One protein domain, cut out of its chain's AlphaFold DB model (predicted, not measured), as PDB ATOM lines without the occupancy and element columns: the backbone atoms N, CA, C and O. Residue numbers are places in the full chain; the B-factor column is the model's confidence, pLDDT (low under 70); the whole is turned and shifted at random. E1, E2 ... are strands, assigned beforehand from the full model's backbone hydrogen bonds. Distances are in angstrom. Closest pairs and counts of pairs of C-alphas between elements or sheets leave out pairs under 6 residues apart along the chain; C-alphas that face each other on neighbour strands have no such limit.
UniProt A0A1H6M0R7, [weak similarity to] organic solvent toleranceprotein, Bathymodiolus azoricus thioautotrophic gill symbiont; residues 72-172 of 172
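Overview. This is residues 72 to 172 of the 172 residues of the protein "[weak similarity to] organic solvent toleranceprotein" of Bathymodiolus azoricus thioautotrophic gill symbiont (UniProt A0A1H6M0R7). The domain is a single long, twisted sheet: five strands, E1 to E5, lie side by side in one layer, the chain folding back on itself from each strand to the next, and past E5 a tail, of which residues 166 to 172 stand free, sticks out at one end and adds to the length. The printed part has 101 residues, with no named helix and five named strands, which follow each other along the chain as E1, E2, E3, E4, E5 and stand in that same order across the sheet, all antiparallel. The class is all strand, with 68 of the 101 printed residues in the named strands. The whole is extended, with a radius of gyration of the C-alphas of 22.4 A, and the C-alphas span 85 by 26 by 20 A, the outline of a rod.

Arrangement. E1, residues 72 to 82, is an edge strand of the sheet. It forms a hairpin with E2, residues 86 to 98, with an angle of 176 degrees between their directions; N 76 and O 92 are 2.9 A apart and N 88 and O 80 are 2.8 A apart, within hydrogen-bond range. E2 and E3, residues 107 to 119, form the next hairpin, at 170 degrees, with N 93 to O 112 at 2.8 A; the C-alphas of Gln 96 and Ile 109, which face each other, are 4.2 A apart. E3 and E4, residues 126 to 141, are antiparallel neighbours at 164 degrees, again a hairpin, with N 117 to O 132 at 2.7 A. In the link between these two, residues 121 to 122 form a short antiparallel pairing with residues 127 to 128 of E4. E4 and E5, residues 148 to 162, form the last hairpin, at 169 degrees, with N 127 to O 161 at 2.8 A and N 155 to O 133 at 2.9 A. E5 is the other edge strand, and E2, E3 and E4 are inner strands. Together the five strands make a meander, each strand the antiparallel neighbour of the one before. E1 is apart from E4 and from E5, and E2 is apart from E5. From edge to edge the strands' lines turn by 39 degrees and the way across the sheet turns by 27 degrees; its C-alphas lie up to 8.7 A off their best plane.

Along the chain. E1 begins at C-alpha 72, at (-18.831, -18.955, -44.174), and measures 33.5 A from its first to its last C-alpha. E2 and E3, with 13 residues each, both measure 39.4 A. E4 is the longest strand by residues, with 16, and runs 48.8 A from C-alpha 126 at (1.714, 12.244, -18.829) to C-alpha 141. E5, of 15 residues, measures 46.7 A and ends at C-alpha 162, at (3.540, 9.416, -16.050).

Size, cuts and confidence. The two C-alphas farthest apart, those of Lys 144 and Val 172, are 85.6 A apart, and the first and last printed C-alphas are 73.1 A apart. The printed part has no cut, and Val 172 is the chain's last residue. The link from E1 to E2, three residues, is tight; those from E2 to E3, eight residues, and from E3 to E4 and E4 to E5, six residues each, are short, and no link is long. The mean pLDDT of the printed part is 82.0. The model's confidence is under 70 at 23 residues: 99 to 106, 143 to 148 and 164 to 172.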
ATOM      1  N   PRO A  72     -19.384 -20.197 -43.697       87.62
ATOM      2  CA  PRO A  72     -18.831 -18.955 -44.174       87.62
ATOM      3  C   PRO A  72     -18.937 -17.849 -43.102       87.62
ATOM      4  O   PRO A  72     -19.968 -17.680 -42.441       87.62
ATOM      5  N   GLU A  73     -17.862 -17.087 -42.955       93.38
ATOM      6  CA  GLU A  73     -17.763 -15.872 -42.156       93.38
ATOM      7  C   GLU A  73     -17.448 -14.692 -43.068       93.38
ATOM      8  O   GLU A  73     -16.575 -14.770 -43.933       93.38
ATOM      9  N   ILE A  74     -18.145 -13.584 -42.847       95.50
ATOM     10  CA  ILE A  74     -17.858 -12.304 -43.484       95.50
ATOM     11  C   ILE A  74     -17.426 -11.332 -42.395       95.50
ATOM     12  O   ILE A  74     -18.128 -11.169 -41.395       95.50
ATOM     13  N   SER A  75     -16.302 -10.654 -42.605       97.06
ATOM     14  CA  SER A  75     -15.816  -9.600 -41.719       97.06
ATOM     15  C   SER A  75     -15.593  -8.303 -42.489       97.06
ATOM     16  O   SER A  75     -15.123  -8.319 -43.628       97.06
ATOM     17  N   ILE A  76     -15.928  -7.169 -41.877       97.75
ATOM     18  CA  ILE A  76     -15.589  -5.834 -42.373       97.75
ATOM     19  C   ILE A  76     -15.109  -5.005 -41.187       97.75
ATOM     20  O   ILE A  76     -15.790  -4.901 -40.169       97.75
ATOM     21  N   ASN A  77     -13.943  -4.388 -41.328       98.06
ATOM     22  CA  ASN A  77     -13.341  -3.512 -40.339       98.06
ATOM     23  C   ASN A  77     -12.900  -2.204 -40.998       98.06
ATOM     24  O   ASN A  77     -12.203  -2.212 -42.013       98.06
ATOM     25  N   LYS A  78     -13.283  -1.076 -40.404       97.38
ATOM     26  CA  LYS A  78     -12.886   0.260 -40.842       97.38
ATOM     27  C   LYS A  78     -12.359   1.038 -39.650       97.38
ATOM     28  O   LYS A  78     -13.070   1.216 -38.665       97.38
ATOM     29  N   LYS A  79     -11.147   1.563 -39.779       96.31
ATOM     30  CA  LYS A  79     -10.559   2.489 -38.812       96.31
ATOM     31  C   LYS A  79     -10.546   3.904 -39.382       96.31
ATOM     32  O   LYS A  79     -10.199   4.116 -40.543       96.31
ATOM     33  N   VAL A  80     -10.932   4.873 -38.566       94.75
ATOM     34  CA  VAL A  80     -10.888   6.303 -38.880       94.75
ATOM     35  C   VAL A  80     -10.050   6.986 -37.810       94.75
ATOM     36  O   VAL A  80     -10.312   6.825 -36.621       94.75
ATOM     37  N   VAL A  81      -9.042   7.743 -38.233       91.88
ATOM     38  CA  VAL A  81      -8.199   8.555 -37.348       91.88
ATOM     39  C   VAL A  81      -8.365  10.009 -37.771       91.88
ATOM     40  O   VAL A  81      -8.233  10.322 -38.953       91.88
ATOM     41  N   GLY A  82      -8.687  10.897 -36.834       86.88
ATOM     42  CA  GLY A  82      -8.931  12.309 -37.127       86.88
ATOM     43  C   GLY A  82      -9.216  13.143 -35.880       86.88
ATOM     44  O   GLY A  82      -9.086  12.664 -34.757       86.88
ATOM     45  N   LEU A  83      -9.603  14.410 -36.070       78.50
ATOM     46  CA  LEU A  83     -10.083  15.302 -35.002       78.50
ATOM     47  C   LEU A  83      -9.158  15.358 -33.765       78.50
ATOM     48  O   LEU A  83      -9.612  15.122 -32.641       78.50
ATOM     49  N   ASN A  84      -7.877  15.685 -33.967       82.62
ATOM     50  CA  ASN A  84      -6.852  15.814 -32.917       82.62
ATOM     51  C   ASN A  84      -6.580  14.512 -32.138       82.62
ATOM     52  O   ASN A  84      -6.686  14.476 -30.911       82.62
ATOM     53  N   GLY A  85      -6.227  13.438 -32.854       82.19
ATOM     54  CA  GLY A  85      -5.794  12.173 -32.244       82.19
ATOM     55  C   GLY A  85      -6.931  11.288 -31.727       82.19
ATOM     56  O   GLY A  85      -6.700  10.424 -30.881       82.19
ATOM     57  N   ARG A  86      -8.163  11.502 -32.210       90.56
ATOM     58  CA  ARG A  86      -9.284  10.587 -31.980       90.56
ATOM     59  C   ARG A  86      -9.238   9.458 -33.001       90.56
ATOM     60  O   ARG A  86      -8.979   9.673 -34.185       90.56
ATOM     61  N   GLU A  87      -9.532   8.264 -32.528       93.69
ATOM     62  CA  GLU A  87      -9.597   7.048 -33.317       93.69
ATOM     63  C   GLU A  87     -10.964   6.400 -33.126       93.69
ATOM     64  O   GLU A  87     -11.454   6.285 -32.005       93.69
ATOM     65  N   VAL A  88     -11.576   5.962 -34.221       95.12
ATOM     66  CA  VAL A  88     -12.794   5.158 -34.183       95.12
ATOM     67  C   VAL A  88     -12.596   3.926 -35.050       95.12
ATOM     68  O   VAL A  88     -12.276   4.034 -36.234       95.12
ATOM     69  N   ASN A  89     -12.786   2.755 -34.455       96.00
ATOM     70  CA  ASN A  89     -12.743   1.467 -35.129       96.00
ATOM     71  C   ASN A  89     -14.152   0.888 -35.192       96.00
ATOM     72  O   ASN A  89     -14.754   0.623 -34.157       96.00
ATOM     73  N   PHE A  90     -14.649   0.654 -36.399       97.25
ATOM     74  CA  PHE A  90     -15.898  -0.052 -36.647       97.25
ATOM     75  C   PHE A  90     -15.590  -1.463 -37.128       97.25
ATOM     76  O   PHE A  90     -14.745  -1.652 -38.006       97.25
ATOM     77  N   SER A  91     -16.273  -2.455 -36.571       97.75
ATOM     78  CA  SER A  91     -16.176  -3.846 -37.009       97.75
ATOM     79  C   SER A  91     -17.563  -4.468 -37.073       97.75
ATOM     80  O   SER A  91     -18.394  -4.244 -36.191       97.75
ATOM     81  N   ILE A  92     -17.813  -5.229 -38.133       97.62
ATOM     82  CA  ILE A  92     -18.971  -6.102 -38.258       97.62
ATOM     83  C   ILE A  92     -18.502  -7.475 -38.728       97.62
ATOM     84  O   ILE A  92     -17.740  -7.593 -39.687       97.62
ATOM     85  N   ILE A  93     -18.953  -8.510 -38.031       96.69
ATOM     86  CA  ILE A  93     -18.650  -9.906 -38.323       96.69
ATOM     87  C   ILE A  93     -19.977 -10.648 -38.382       96.69
ATOM     88  O   ILE A  93     -20.778 -10.572 -37.449       96.69
ATOM     89  N   SER A  94     -20.222 -11.353 -39.479       94.38
ATOM     90  CA  SER A  94     -21.365 -12.243 -39.623       94.38
ATOM     91  C   SER A  94     -20.864 -13.648 -39.893       94.38
ATOM     92  O   SER A  94     -20.191 -13.893 -40.890       94.38
ATOM     93  N   THR A  95     -21.194 -14.562 -38.993       91.62
ATOM     94  CA  THR A  95     -20.808 -15.967 -39.080       91.62
ATOM     95  C   THR A  95     -22.098 -16.774 -39.094       91.62
ATOM     96  O   THR A  95     -22.917 -16.644 -38.178       91.62
ATOM     97  N   GLN A  96     -22.304 -17.618 -40.103       88.75
ATOM     98  CA  GLN A  96     -23.286 -18.693 -39.954       88.75
ATOM     99  C   GLN A  96     -22.703 -19.742 -38.974       88.75
ATOM    100  O   GLN A  96     -21.526 -19.707 -38.631       88.75
ATOM    101  N   PHE A  97     -23.478 -20.669 -38.443       80.31
ATOM    102  CA  PHE A  97     -22.937 -21.808 -37.697       80.31
ATOM    103  C   PHE A  97     -23.929 -22.956 -37.770       80.31
ATOM    104  O   PHE A  97     -25.133 -22.721 -37.760       80.31
ATOM    105  N   LYS A  98     -23.421 -24.187 -37.874       75.94
ATOM    106  CA  LYS A  98     -24.214 -25.419 -37.939       75.94
ATOM    107  C   LYS A  98     -23.742 -26.369 -36.842       75.94
ATOM    108  O   LYS A  98     -22.590 -26.795 -36.852       75.94
ATOM    109  N   HIS A  99     -24.626 -26.693 -35.912       62.84
ATOM    110  CA  HIS A  99     -24.463 -27.744 -34.914       62.84
ATOM    111  C   HIS A  99     -24.987 -29.068 -35.491       62.84
ATOM    112  O   HIS A  99     -25.984 -29.088 -36.208       62.84
ATOM    113  N   LYS A 100     -24.287 -30.176 -35.224       58.62
ATOM    114  CA  LYS A 100     -24.615 -31.503 -35.777       58.62
ATOM    115  C   LYS A 100     -25.608 -32.306 -34.918       58.62
ATOM    116  O   LYS A 100     -26.188 -33.268 -35.417       58.62
ATOM    117  N   THR A 101     -25.823 -31.925 -33.658       57.66
ATOM    118  CA  THR A 101     -26.676 -32.674 -32.721       57.66
ATOM    119  C   THR A 101     -28.153 -32.343 -32.914       57.66
ATOM    120  O   THR A 101     -28.587 -31.256 -32.547       57.66
ATOM    121  N   LYS A 102     -28.934 -33.307 -33.420       53.84
ATOM    122  CA  LYS A 102     -30.400 -33.208 -33.503       53.84
ATOM    123  C   LYS A 102     -31.023 -33.083 -32.105       53.84
ATOM    124  O   LYS A 102     -30.814 -33.959 -31.271       53.84
ATOM    125  N   GLY A 103     -31.815 -32.044 -31.861       54.22
ATOM    126  CA  GLY A 103     -32.622 -31.826 -30.660       54.22
ATOM    127  C   GLY A 103     -32.504 -30.451 -29.987       54.22
ATOM    128  O   GLY A 103     -33.280 -30.193 -29.070       54.22
ATOM    129  N   ALA A 104     -31.592 -29.556 -30.391       52.09
ATOM    130  CA  ALA A 104     -31.433 -28.258 -29.717       52.09
ATOM    131  C   ALA A 104     -30.900 -27.144 -30.641       52.09
ATOM    132  O   ALA A 104     -29.694 -26.994 -30.800       52.09
ATOM    133  N   ASN A 105     -31.802 -26.319 -31.192       58.56
ATOM    134  CA  ASN A 105     -31.518 -24.999 -31.790       58.56
ATOM    135  C   ASN A 105     -30.260 -24.963 -32.694       58.56
ATOM    136  O   ASN A 105     -29.266 -24.307 -32.393       58.56
ATOM    137  N   GLU A 106     -30.294 -25.710 -33.795       67.31
ATOM    138  CA  GLU A 106     -29.086 -26.331 -34.358       67.31
ATOM    139  C   GLU A 106     -28.315 -25.526 -35.399       67.31
ATOM    140  O   GLU A 106     -27.225 -25.920 -35.794       67.31
ATOM    141  N   THR A 107     -28.834 -24.427 -35.921       77.44
ATOM    142  CA  THR A 107     -28.141 -23.637 -36.948       77.44
ATOM    143  C   THR A 107     -28.627 -22.205 -36.876       77.44
ATOM    144  O   THR A 107     -29.782 -21.946 -36.524       77.44
ATOM    145  N   GLY A 108     -27.747 -21.263 -37.183       83.25
ATOM    146  CA  GLY A 108     -28.132 -19.868 -37.240       83.25
ATOM    147  C   GLY A 108     -27.054 -18.966 -37.802       83.25
ATOM    148  O   GLY A 108     -25.986 -19.406 -38.230       83.25
ATOM    149  N   ILE A 109     -27.358 -17.677 -37.793       87.62
ATOM    150  CA  ILE A 109     -26.453 -16.594 -38.152       87.62
ATOM    151  C   ILE A 109     -26.248 -15.731 -36.918       87.62
ATOM    152  O   ILE A 109     -27.203 -15.246 -36.304       87.62
ATOM    153  N   ARG A 110     -24.985 -15.509 -36.567       89.44
ATOM    154  CA  ARG A 110     -24.576 -14.523 -35.575       89.44
ATOM    155  C   ARG A 110     -24.003 -13.320 -36.303       89.44
ATOM    156  O   ARG A 110     -22.992 -13.449 -36.985       89.44
ATOM    157  N   THR A 111     -24.594 -12.153 -36.088       93.31
ATOM    158  CA  THR A 111     -24.033 -10.874 -36.532       93.31
ATOM    159  C   THR A 111     -23.587 -10.077 -35.318       93.31
ATOM    160  O   THR A 111     -24.401  -9.731 -34.464       93.31
ATOM    161  N   HIS A 112     -22.294  -9.794 -35.239       94.75
ATOM    162  CA  HIS A 112     -21.670  -8.978 -34.210       94.75
ATOM    163  C   HIS A 112     -21.220  -7.658 -34.825       94.75
ATOM    164  O   HIS A 112     -20.520  -7.663 -35.832       94.75
ATOM    165  N   ALA A 113     -21.618  -6.537 -34.234       96.81
ATOM    166  CA  ALA A 113     -21.162  -5.210 -34.617       96.81
ATOM    167  C   ALA A 113     -20.556  -4.513 -33.399       96.81
ATOM    168  O   ALA A 113     -21.143  -4.545 -32.318       96.81
ATOM    169  N   GLN A 114     -19.413  -3.860 -33.579       97.06
ATOM    170  CA  GLN A 114     -18.739  -3.093 -32.536       97.06
ATOM    171  C   GLN A 114     -18.254  -1.744 -33.062       97.06
ATOM    172  O   GLN A 114     -17.877  -1.603 -34.231       97.06
ATOM    173  N   ALA A 115     -18.222  -0.771 -32.159       96.88
ATOM    174  CA  ALA A 115     -17.547   0.498 -32.342       96.88
ATOM    175  C   ALA A 115     -16.645   0.757 -31.131       96.88
ATOM    176  O   ALA A 115     -17.119   0.827 -29.997       96.88
ATOM    177  N   THR A 116     -15.349   0.914 -31.385       96.50
ATOM    178  CA  THR A 116     -14.344   1.221 -30.367       96.50
ATOM    179  C   THR A 116     -13.813   2.626 -30.616       96.50
ATOM    180  O   THR A 116     -13.226   2.907 -31.661       96.50
ATOM    181  N   PHE A 117     -14.013   3.509 -29.650       94.81
ATOM    182  CA  PHE A 117     -13.581   4.898 -29.646       94.81
ATOM    183  C   PHE A 117     -12.339   5.019 -28.774       94.81
ATOM    184  O   PHE A 117     -12.341   4.607 -27.617       94.81
ATOM    185  N   GLY A 118     -11.278   5.593 -29.317       93.62
ATOM    186  CA  GLY A 118     -10.031   5.850 -28.616       93.62
ATOM    187  C   GLY A 118      -9.610   7.300 -28.772       93.62
ATOM    188  O   GLY A 118      -9.944   7.969 -29.754       93.62
ATOM    189  N   ARG A 119      -8.848   7.801 -27.807       91.38
ATOM    190  CA  ARG A 119      -8.148   9.076 -27.950       91.38
ATOM    191  C   ARG A 119      -6.809   8.996 -27.253       91.38
ATOM    192  O   ARG A 119      -6.761   8.637 -26.085       91.38
ATOM    193  N   ASP A 120      -5.758   9.412 -27.938       89.31
ATOM    194  CA  ASP A 120      -4.459   9.611 -27.307       89.31
ATOM    195  C   ASP A 120      -4.367  11.052 -26.792       89.31
ATOM    196  O   ASP A 120      -4.507  12.013 -27.550       89.31
ATOM    197  N   ILE A 121      -4.128  11.214 -25.492       89.25
ATOM    198  CA  ILE A 121      -3.912  12.510 -24.843       89.25
ATOM    199  C   ILE A 121      -2.492  12.505 -24.293       89.25
ATOM    200  O   ILE A 121      -2.199  11.837 -23.305       89.25
ATOM    201  N   LYS A 122      -1.595  13.237 -24.952       89.19
ATOM    202  CA  LYS A 122      -0.178  13.303 -24.587       89.19
ATOM    203  C   LYS A 122       0.171  14.716 -24.147       89.19
ATOM    204  O   LYS A 122      -0.104  15.672 -24.867       89.19
ATOM    205  N   THR A 123       0.796  14.827 -22.985       88.12
ATOM    206  CA  THR A 123       1.433  16.046 -22.482       88.12
ATOM    207  C   THR A 123       2.905  15.754 -22.169       88.12
ATOM    208  O   THR A 123       3.383  14.627 -22.346       88.12
ATOM    209  N   ASN A 124       3.639  16.767 -21.707       88.81
ATOM    210  CA  ASN A 124       5.016  16.581 -21.244       88.81
ATOM    211  C   ASN A 124       5.087  15.753 -19.952       88.81
ATOM    212  O   ASN A 124       6.051  15.023 -19.765       88.81
ATOM    213  N   ALA A 125       4.060  15.822 -19.100       87.81
ATOM    214  CA  ALA A 125       4.039  15.145 -17.803       87.81
ATOM    215  C   ALA A 125       3.379  13.755 -17.844       87.81
ATOM    216  O   ALA A 125       3.690  12.900 -17.019       87.81
ATOM    217  N   TYR A 126       2.455  13.507 -18.779       88.19
ATOM    218  CA  TYR A 126       1.714  12.244 -18.829       88.19
ATOM    219  C   TYR A 126       1.229  11.866 -20.231       88.19
ATOM    220  O   TYR A 126       1.150  12.685 -21.149       88.19
ATOM    221  N   SER A 127       0.853  10.600 -20.380       91.12
ATOM    222  CA  SER A 127       0.163  10.042 -21.538       91.12
ATOM    223  C   SER A 127      -1.062   9.265 -21.067       91.12
ATOM    224  O   SER A 127      -0.935   8.330 -20.282       91.12
ATOM    225  N   LEU A 128      -2.238   9.630 -21.567       90.75
ATOM    226  CA  LEU A 128      -3.515   9.000 -21.250       90.75
ATOM    227  C   LEU A 128      -4.160   8.466 -22.533       90.75
ATOM    228  O   LEU A 128      -4.204   9.165 -23.544       90.75
ATOM    229  N   GLN A 129      -4.688   7.247 -22.477       91.44
ATOM    230  CA  GLN A 129      -5.406   6.621 -23.583       91.44
ATOM    231  C   GLN A 129      -6.772   6.100 -23.109       91.44
ATOM    232  O   GLN A 129      -6.896   4.920 -22.769       91.44
ATOM    233  N   PRO A 130      -7.810   6.957 -23.036       92.38
ATOM    234  CA  PRO A 130      -9.183   6.497 -22.879       92.38
ATOM    235  C   PRO A 130      -9.625   5.672 -24.091       92.38
ATOM    236  O   PRO A 130      -9.425   6.069 -25.244       92.38
ATOM    237  N   LYS A 131     -10.274   4.545 -23.810       94.56
ATOM    238  CA  LYS A 131     -10.950   3.686 -24.778       94.56
ATOM    239  C   LYS A 131     -12.362   3.389 -24.296       94.56
ATOM    240  O   LYS A 131     -12.572   3.018 -23.145       94.56
ATOM    241  N   PHE A 132     -13.318   3.540 -25.195       94.00
ATOM    242  CA  PHE A 132     -14.723   3.244 -24.979       94.00
ATOM    243  C   PHE A 132     -15.194   2.315 -26.090       94.00
ATOM    244  O   PHE A 132     -15.041   2.634 -27.265       94.00
ATOM    245  N   GLU A 133     -15.754   1.171 -25.735       96.44
ATOM    246  CA  GLU A 133     -16.280   0.203 -26.683       96.44
ATOM    247  C   GLU A 133     -17.759  -0.048 -26.427       96.44
ATOM    248  O   GLU A 133     -18.194  -0.265 -25.293       96.44
ATOM    249  N   ILE A 134     -18.520  -0.052 -27.515       95.94
ATOM    250  CA  ILE A 134     -19.901  -0.507 -27.541       95.94
ATOM    251  C   ILE A 134     -20.032  -1.601 -28.590       95.94
ATOM    252  O   ILE A 134     -19.545  -1.464 -29.716       95.94
ATOM    253  N   SER A 135     -20.710  -2.684 -28.237       96.06
ATOM    254  CA  SER A 135     -20.973  -3.766 -29.175       96.06
ATOM    255  C   SER A 135     -22.376  -4.331 -29.024       96.06
ATOM    256  O   SER A 135     -23.022  -4.240 -27.976       96.06
ATOM    257  N   LYS A 136     -22.874  -4.890 -30.125       94.12
ATOM    258  CA  LYS A 136     -24.178  -5.533 -30.219       94.12
ATOM    259  C   LYS A 136     -24.038  -6.823 -31.004       94.12
ATOM    260  O   LYS A 136     -23.563  -6.821 -32.137       94.12
ATOM    261  N   THR A 137     -24.514  -7.914 -30.423       93.12
ATOM    262  CA  THR A 137     -24.596  -9.210 -31.098       93.12
ATOM    263  C   THR A 137     -26.053  -9.569 -31.308       93.12
ATOM    264  O   THR A 137     -26.870  -9.434 -30.401       93.12
ATOM    265  N   LYS A 138     -26.392 -10.033 -32.507       90.94
ATOM    266  CA  LYS A 138     -27.711 -10.557 -32.845       90.94
ATOM    267  C   LYS A 138     -27.568 -11.983 -33.347       90.94
ATOM    268  O   LYS A 138     -26.782 -12.236 -34.257       90.94
ATOM    269  N   TYR A 139     -28.379 -12.872 -32.791       87.88
ATOM    270  CA  TYR A 139     -28.538 -14.238 -33.273       87.88
ATOM    271  C   TYR A 139     -29.855 -14.366 -34.034       87.88
ATOM    272  O   TYR A 139     -30.892 -13.871 -33.582       87.88
ATOM    273  N   VAL A 140     -29.801 -15.014 -35.192       86.81
ATOM    274  CA  VAL A 140     -30.959 -15.438 -35.981       86.81
ATOM    275  C   VAL A 140     -30.861 -16.951 -36.120       86.81
ATOM    276  O   VAL A 140     -29.955 -17.438 -36.785       86.81
ATOM    277  N   MET A 141     -31.749 -17.677 -35.448       82.50
ATOM    278  CA  MET A 141     -31.759 -19.144 -35.431       82.50
ATOM    279  C   MET A 141     -32.744 -19.696 -36.467       82.50
ATOM    280  O   MET A 141     -33.804 -19.100 -36.674       82.50
ATOM    281  N   ASP A 142     -32.418 -20.847 -37.057       75.00
ATOM    282  CA  ASP A 142     -33.224 -21.518 -38.092       75.00
ATOM    283  C   ASP A 142     -34.378 -22.376 -37.527       75.00
ATOM    284  O   ASP A 142     -35.165 -22.938 -38.289       75.00
ATOM    285  N   ASP A 143     -34.508 -22.487 -36.200       67.69
ATOM    286  CA  ASP A 143     -35.583 -23.256 -35.562       67.69
ATOM    287  C   ASP A 143     -36.987 -22.692 -35.887       67.69
ATOM    288  O   ASP A 143     -37.174 -21.492 -36.115       67.69
ATOM    289  N   LYS A 144     -38.009 -23.564 -35.868       57.12
ATOM    290  CA  LYS A 144     -39.414 -23.241 -36.194       57.12
ATOM    291  C   LYS A 144     -39.983 -22.116 -35.322       57.12
ATOM    292  O   LYS A 144     -40.909 -21.424 -35.743       57.12
ATOM    293  N   THR A 145     -39.409 -21.893 -34.139       56.25
ATOM    294  CA  THR A 145     -39.654 -20.708 -33.313       56.25
ATOM    295  C   THR A 145     -38.497 -19.725 -33.490       56.25
ATOM    296  O   THR A 145     -37.456 -19.850 -32.853       56.25
ATOM    297  N   LYS A 146     -38.646 -18.743 -34.390       56.91
ATOM    298  CA  LYS A 146     -37.605 -17.738 -34.676       56.91
ATOM    299  C   LYS A 146     -37.259 -16.933 -33.418       56.91
ATOM    300  O   LYS A 146     -37.859 -15.895 -33.145       56.91
ATOM    301  N   LYS A 147     -36.273 -17.388 -32.649       60.84
ATOM    302  CA  LYS A 147     -35.759 -16.680 -31.473       60.84
ATOM    303  C   LYS A 147     -34.683 -15.702 -31.920       60.84
ATOM    304  O   LYS A 147     -33.622 -16.096 -32.397       60.84
ATOM    305  N   THR A 148     -34.972 -14.414 -31.770       66.00
ATOM    306  CA  THR A 148     -33.973 -13.350 -31.893       66.00
ATOM    307  C   THR A 148     -33.527 -12.965 -30.494       66.00
ATOM    308  O   THR A 148     -34.318 -12.412 -29.735       66.00
ATOM    309  N   VAL A 149     -32.266 -13.232 -30.158       71.19
ATOM    310  CA  VAL A 149     -31.686 -12.835 -28.867       71.19
ATOM    311  C   VAL A 149     -30.611 -11.778 -29.131       71.19
ATOM    312  O   VAL A 149     -29.552 -12.115 -29.665       71.19
ATOM    313  N   PRO A 150     -30.877 -10.489 -28.857       75.38
ATOM    314  CA  PRO A 150     -29.851  -9.461 -28.902       75.38
ATOM    315  C   PRO A 150     -29.066  -9.430 -27.584       75.38
ATOM    316  O   PRO A 150     -29.657  -9.457 -26.509       75.38
ATOM    317  N   SER A 151     -27.742  -9.308 -27.662       82.06
ATOM    318  CA  SER A 151     -26.896  -8.933 -26.526       82.06
ATOM    319  C   SER A 151     -26.191  -7.612 -26.814       82.06
ATOM    320  O   SER A 151     -25.806  -7.339 -27.954       82.06
ATOM    321  N   ILE A 152     -26.063  -6.769 -25.793       84.25
ATOM    322  CA  ILE A 152     -25.363  -5.482 -25.856       84.25
ATOM    323  C   ILE A 152     -24.282  -5.512 -24.783       84.25
ATOM    324  O   ILE A 152     -24.554  -5.928 -23.658       84.25
ATOM    325  N   ALA A 153     -23.076  -5.075 -25.130       84.31
ATOM    326  CA  ALA A 153     -21.979  -4.921 -24.187       84.31
ATOM    327  C   ALA A 153     -21.399  -3.507 -24.268       84.31
ATOM    328  O   ALA A 153     -21.346  -2.892 -25.336       84.31
ATOM    329  N   LEU A 154     -20.977  -3.013 -23.107       85.75
ATOM    330  CA  LEU A 154     -20.344  -1.717 -22.916       85.75
ATOM    331  C   LEU A 154     -19.054  -1.936 -22.130       85.75
ATOM    332  O   LEU A 154     -19.095  -2.530 -21.052       85.75
ATOM    333  N   VAL A 155     -17.925  -1.458 -22.647       89.94
ATOM    334  CA  VAL A 155     -16.623  -1.591 -21.985       89.94
ATOM    335  C   VAL A 155     -15.917  -0.242 -21.982       89.94
ATOM    336  O   VAL A 155     -15.796   0.415 -23.015       89.94
ATOM    337  N   LEU A 156     -15.432   0.173 -20.812       84.88
ATOM    338  CA  LEU A 156     -14.595   1.358 -20.650       84.88
ATOM    339  C   LEU A 156     -13.215   0.922 -20.162       84.88
ATOM    340  O   LEU A 156     -13.092   0.164 -19.202       84.88
ATOM    341  N   THR A 157     -12.169   1.402 -20.820       88.50
ATOM    342  CA  THR A 157     -10.782   1.124 -20.447       88.50
ATOM    343  C   THR A 157      -9.993   2.421 -20.451       88.50
ATOM    344  O   THR A 157     -10.109   3.229 -21.369       88.50
ATOM    345  N   LEU A 158      -9.172   2.626 -19.427       87.81
ATOM    346  CA  LEU A 158      -8.309   3.792 -19.312       87.81
ATOM    347  C   LEU A 158      -6.891   3.334 -18.993       87.81
ATOM    348  O   LEU A 158      -6.678   2.610 -18.026       87.81
ATOM    349  N   SER A 159      -5.922   3.774 -19.791       87.31
ATOM    350  CA  SER A 159      -4.497   3.557 -19.517       87.31
ATOM    351  C   SER A 159      -3.804   4.902 -19.319       87.31
ATOM    352  O   SER A 159      -4.010   5.811 -20.123       87.31
ATOM    353  N   CYS A 160      -2.995   5.033 -18.266       84.19
ATOM    354  CA  CYS A 160      -2.269   6.254 -17.912       84.19
ATOM    355  C   CYS A 160      -0.795   5.939 -17.638       84.19
ATOM    356  O   CYS A 160      -0.494   4.958 -16.962       84.19
ATOM    357  N   PHE A 161       0.104   6.786 -18.132       86.50
ATOM    358  CA  PHE A 161       1.540   6.723 -17.880       86.50
ATOM    359  C   PHE A 161       2.050   8.112 -17.504       86.50
ATOM    360  O   PHE A 161       1.812   9.074 -18.238       86.50
ATOM    361  N   LEU A 162       2.772   8.220 -16.391       83.56
ATOM    362  CA  LEU A 162       3.540   9.416 -16.050       83.56
ATOM    363  C   LEU A 162       4.867   9.384 -16.813       83.56
ATOM    364  O   LEU A 162       5.480   8.327 -16.952       83.56
ATOM    365  N   LYS A 163       5.304  10.533 -17.323       78.88
ATOM    366  CA  LYS A 163       6.652  10.701 -17.869       78.88
ATOM    367  C   LYS A 163       7.489  11.355 -16.780       78.88
ATOM    368  O   LYS A 163       7.108  12.417 -16.295       78.88
ATOM    369  N   GLU A 164       8.565  10.696 -16.359       68.12
ATOM    370  CA  GLU A 164       9.455  11.214 -15.320       68.12
ATOM    371  C   GLU A 164       9.876  12.654 -15.633       68.12
ATOM    372  O   GLU A 164      10.386  12.961 -16.712       68.12
ATOM    373  N   ILE A 165       9.648  13.542 -14.668       56.97
ATOM    374  CA  ILE A 165      10.253  14.868 -14.646       56.97
ATOM    375  C   ILE A 165      11.649  14.654 -14.067       56.97
ATOM    376  O   ILE A 165      11.789  14.453 -12.861       56.97
ATOM    377  N   LEU A 166      12.685  14.686 -14.909       50.19
ATOM    378  CA  LEU A 166      14.054  14.858 -14.429       50.19
ATOM    379  C   LEU A 166      14.135  16.267 -13.821       50.19
ATOM    380  O   LEU A 166      14.329  17.259 -14.525       50.19
ATOM    381  N   VAL A 167      13.900  16.375 -12.515       51.91
ATOM    382  CA  VAL A 167      14.161  17.605 -11.769       51.91
ATOM    383  C   VAL A 167      15.676  17.761 -11.721       51.91
ATOM    384  O   VAL A 167      16.362  17.085 -10.958       51.91
ATOM    385  N   TYR A 168      16.204  18.642 -12.566       47.56
ATOM    386  CA  TYR A 168      17.560  19.158 -12.436       47.56
ATOM    387  C   TYR A 168      17.650  19.962 -11.130       47.56
ATOM    388  O   TYR A 168      17.424  21.169 -11.114       47.56
ATOM    389  N   LEU A 169      17.980  19.298 -10.023       42.28
ATOM    390  CA  LEU A 169      18.556  19.945  -8.847       42.28
ATOM    391  C   LEU A 169      20.069  20.038  -9.072       42.28
ATOM    392  O   LEU A 169      20.838  19.191  -8.629       42.28
ATOM    393  N   VAL A 170      20.495  21.062  -9.814       49.34
ATOM    394  CA  VAL A 170      21.894  21.504  -9.836       49.34
ATOM    395  C   VAL A 170      21.938  22.962  -9.393       49.34
ATOM    396  O   VAL A 170      21.469  23.839 -10.110       49.34
ATOM    397  N   LYS A 171      22.590  23.157  -8.238       42.00
ATOM    398  CA  LYS A 171      23.163  24.390  -7.669       42.00
ATOM    399  C   LYS A 171      22.199  25.490  -7.213       42.00
ATOM    400  O   LYS A 171      21.739  26.279  -8.030       42.00
ATOM    401  N   VAL A 172      22.090  25.640  -5.888       42.00
ATOM    402  CA  VAL A 172      22.702  26.770  -5.154       42.00
ATOM    403  C   VAL A 172      23.357  26.218  -3.896       42.00
ATOM    404  O   VAL A 172      22.700  25.384  -3.236       42.00
TER     405      VAL A 172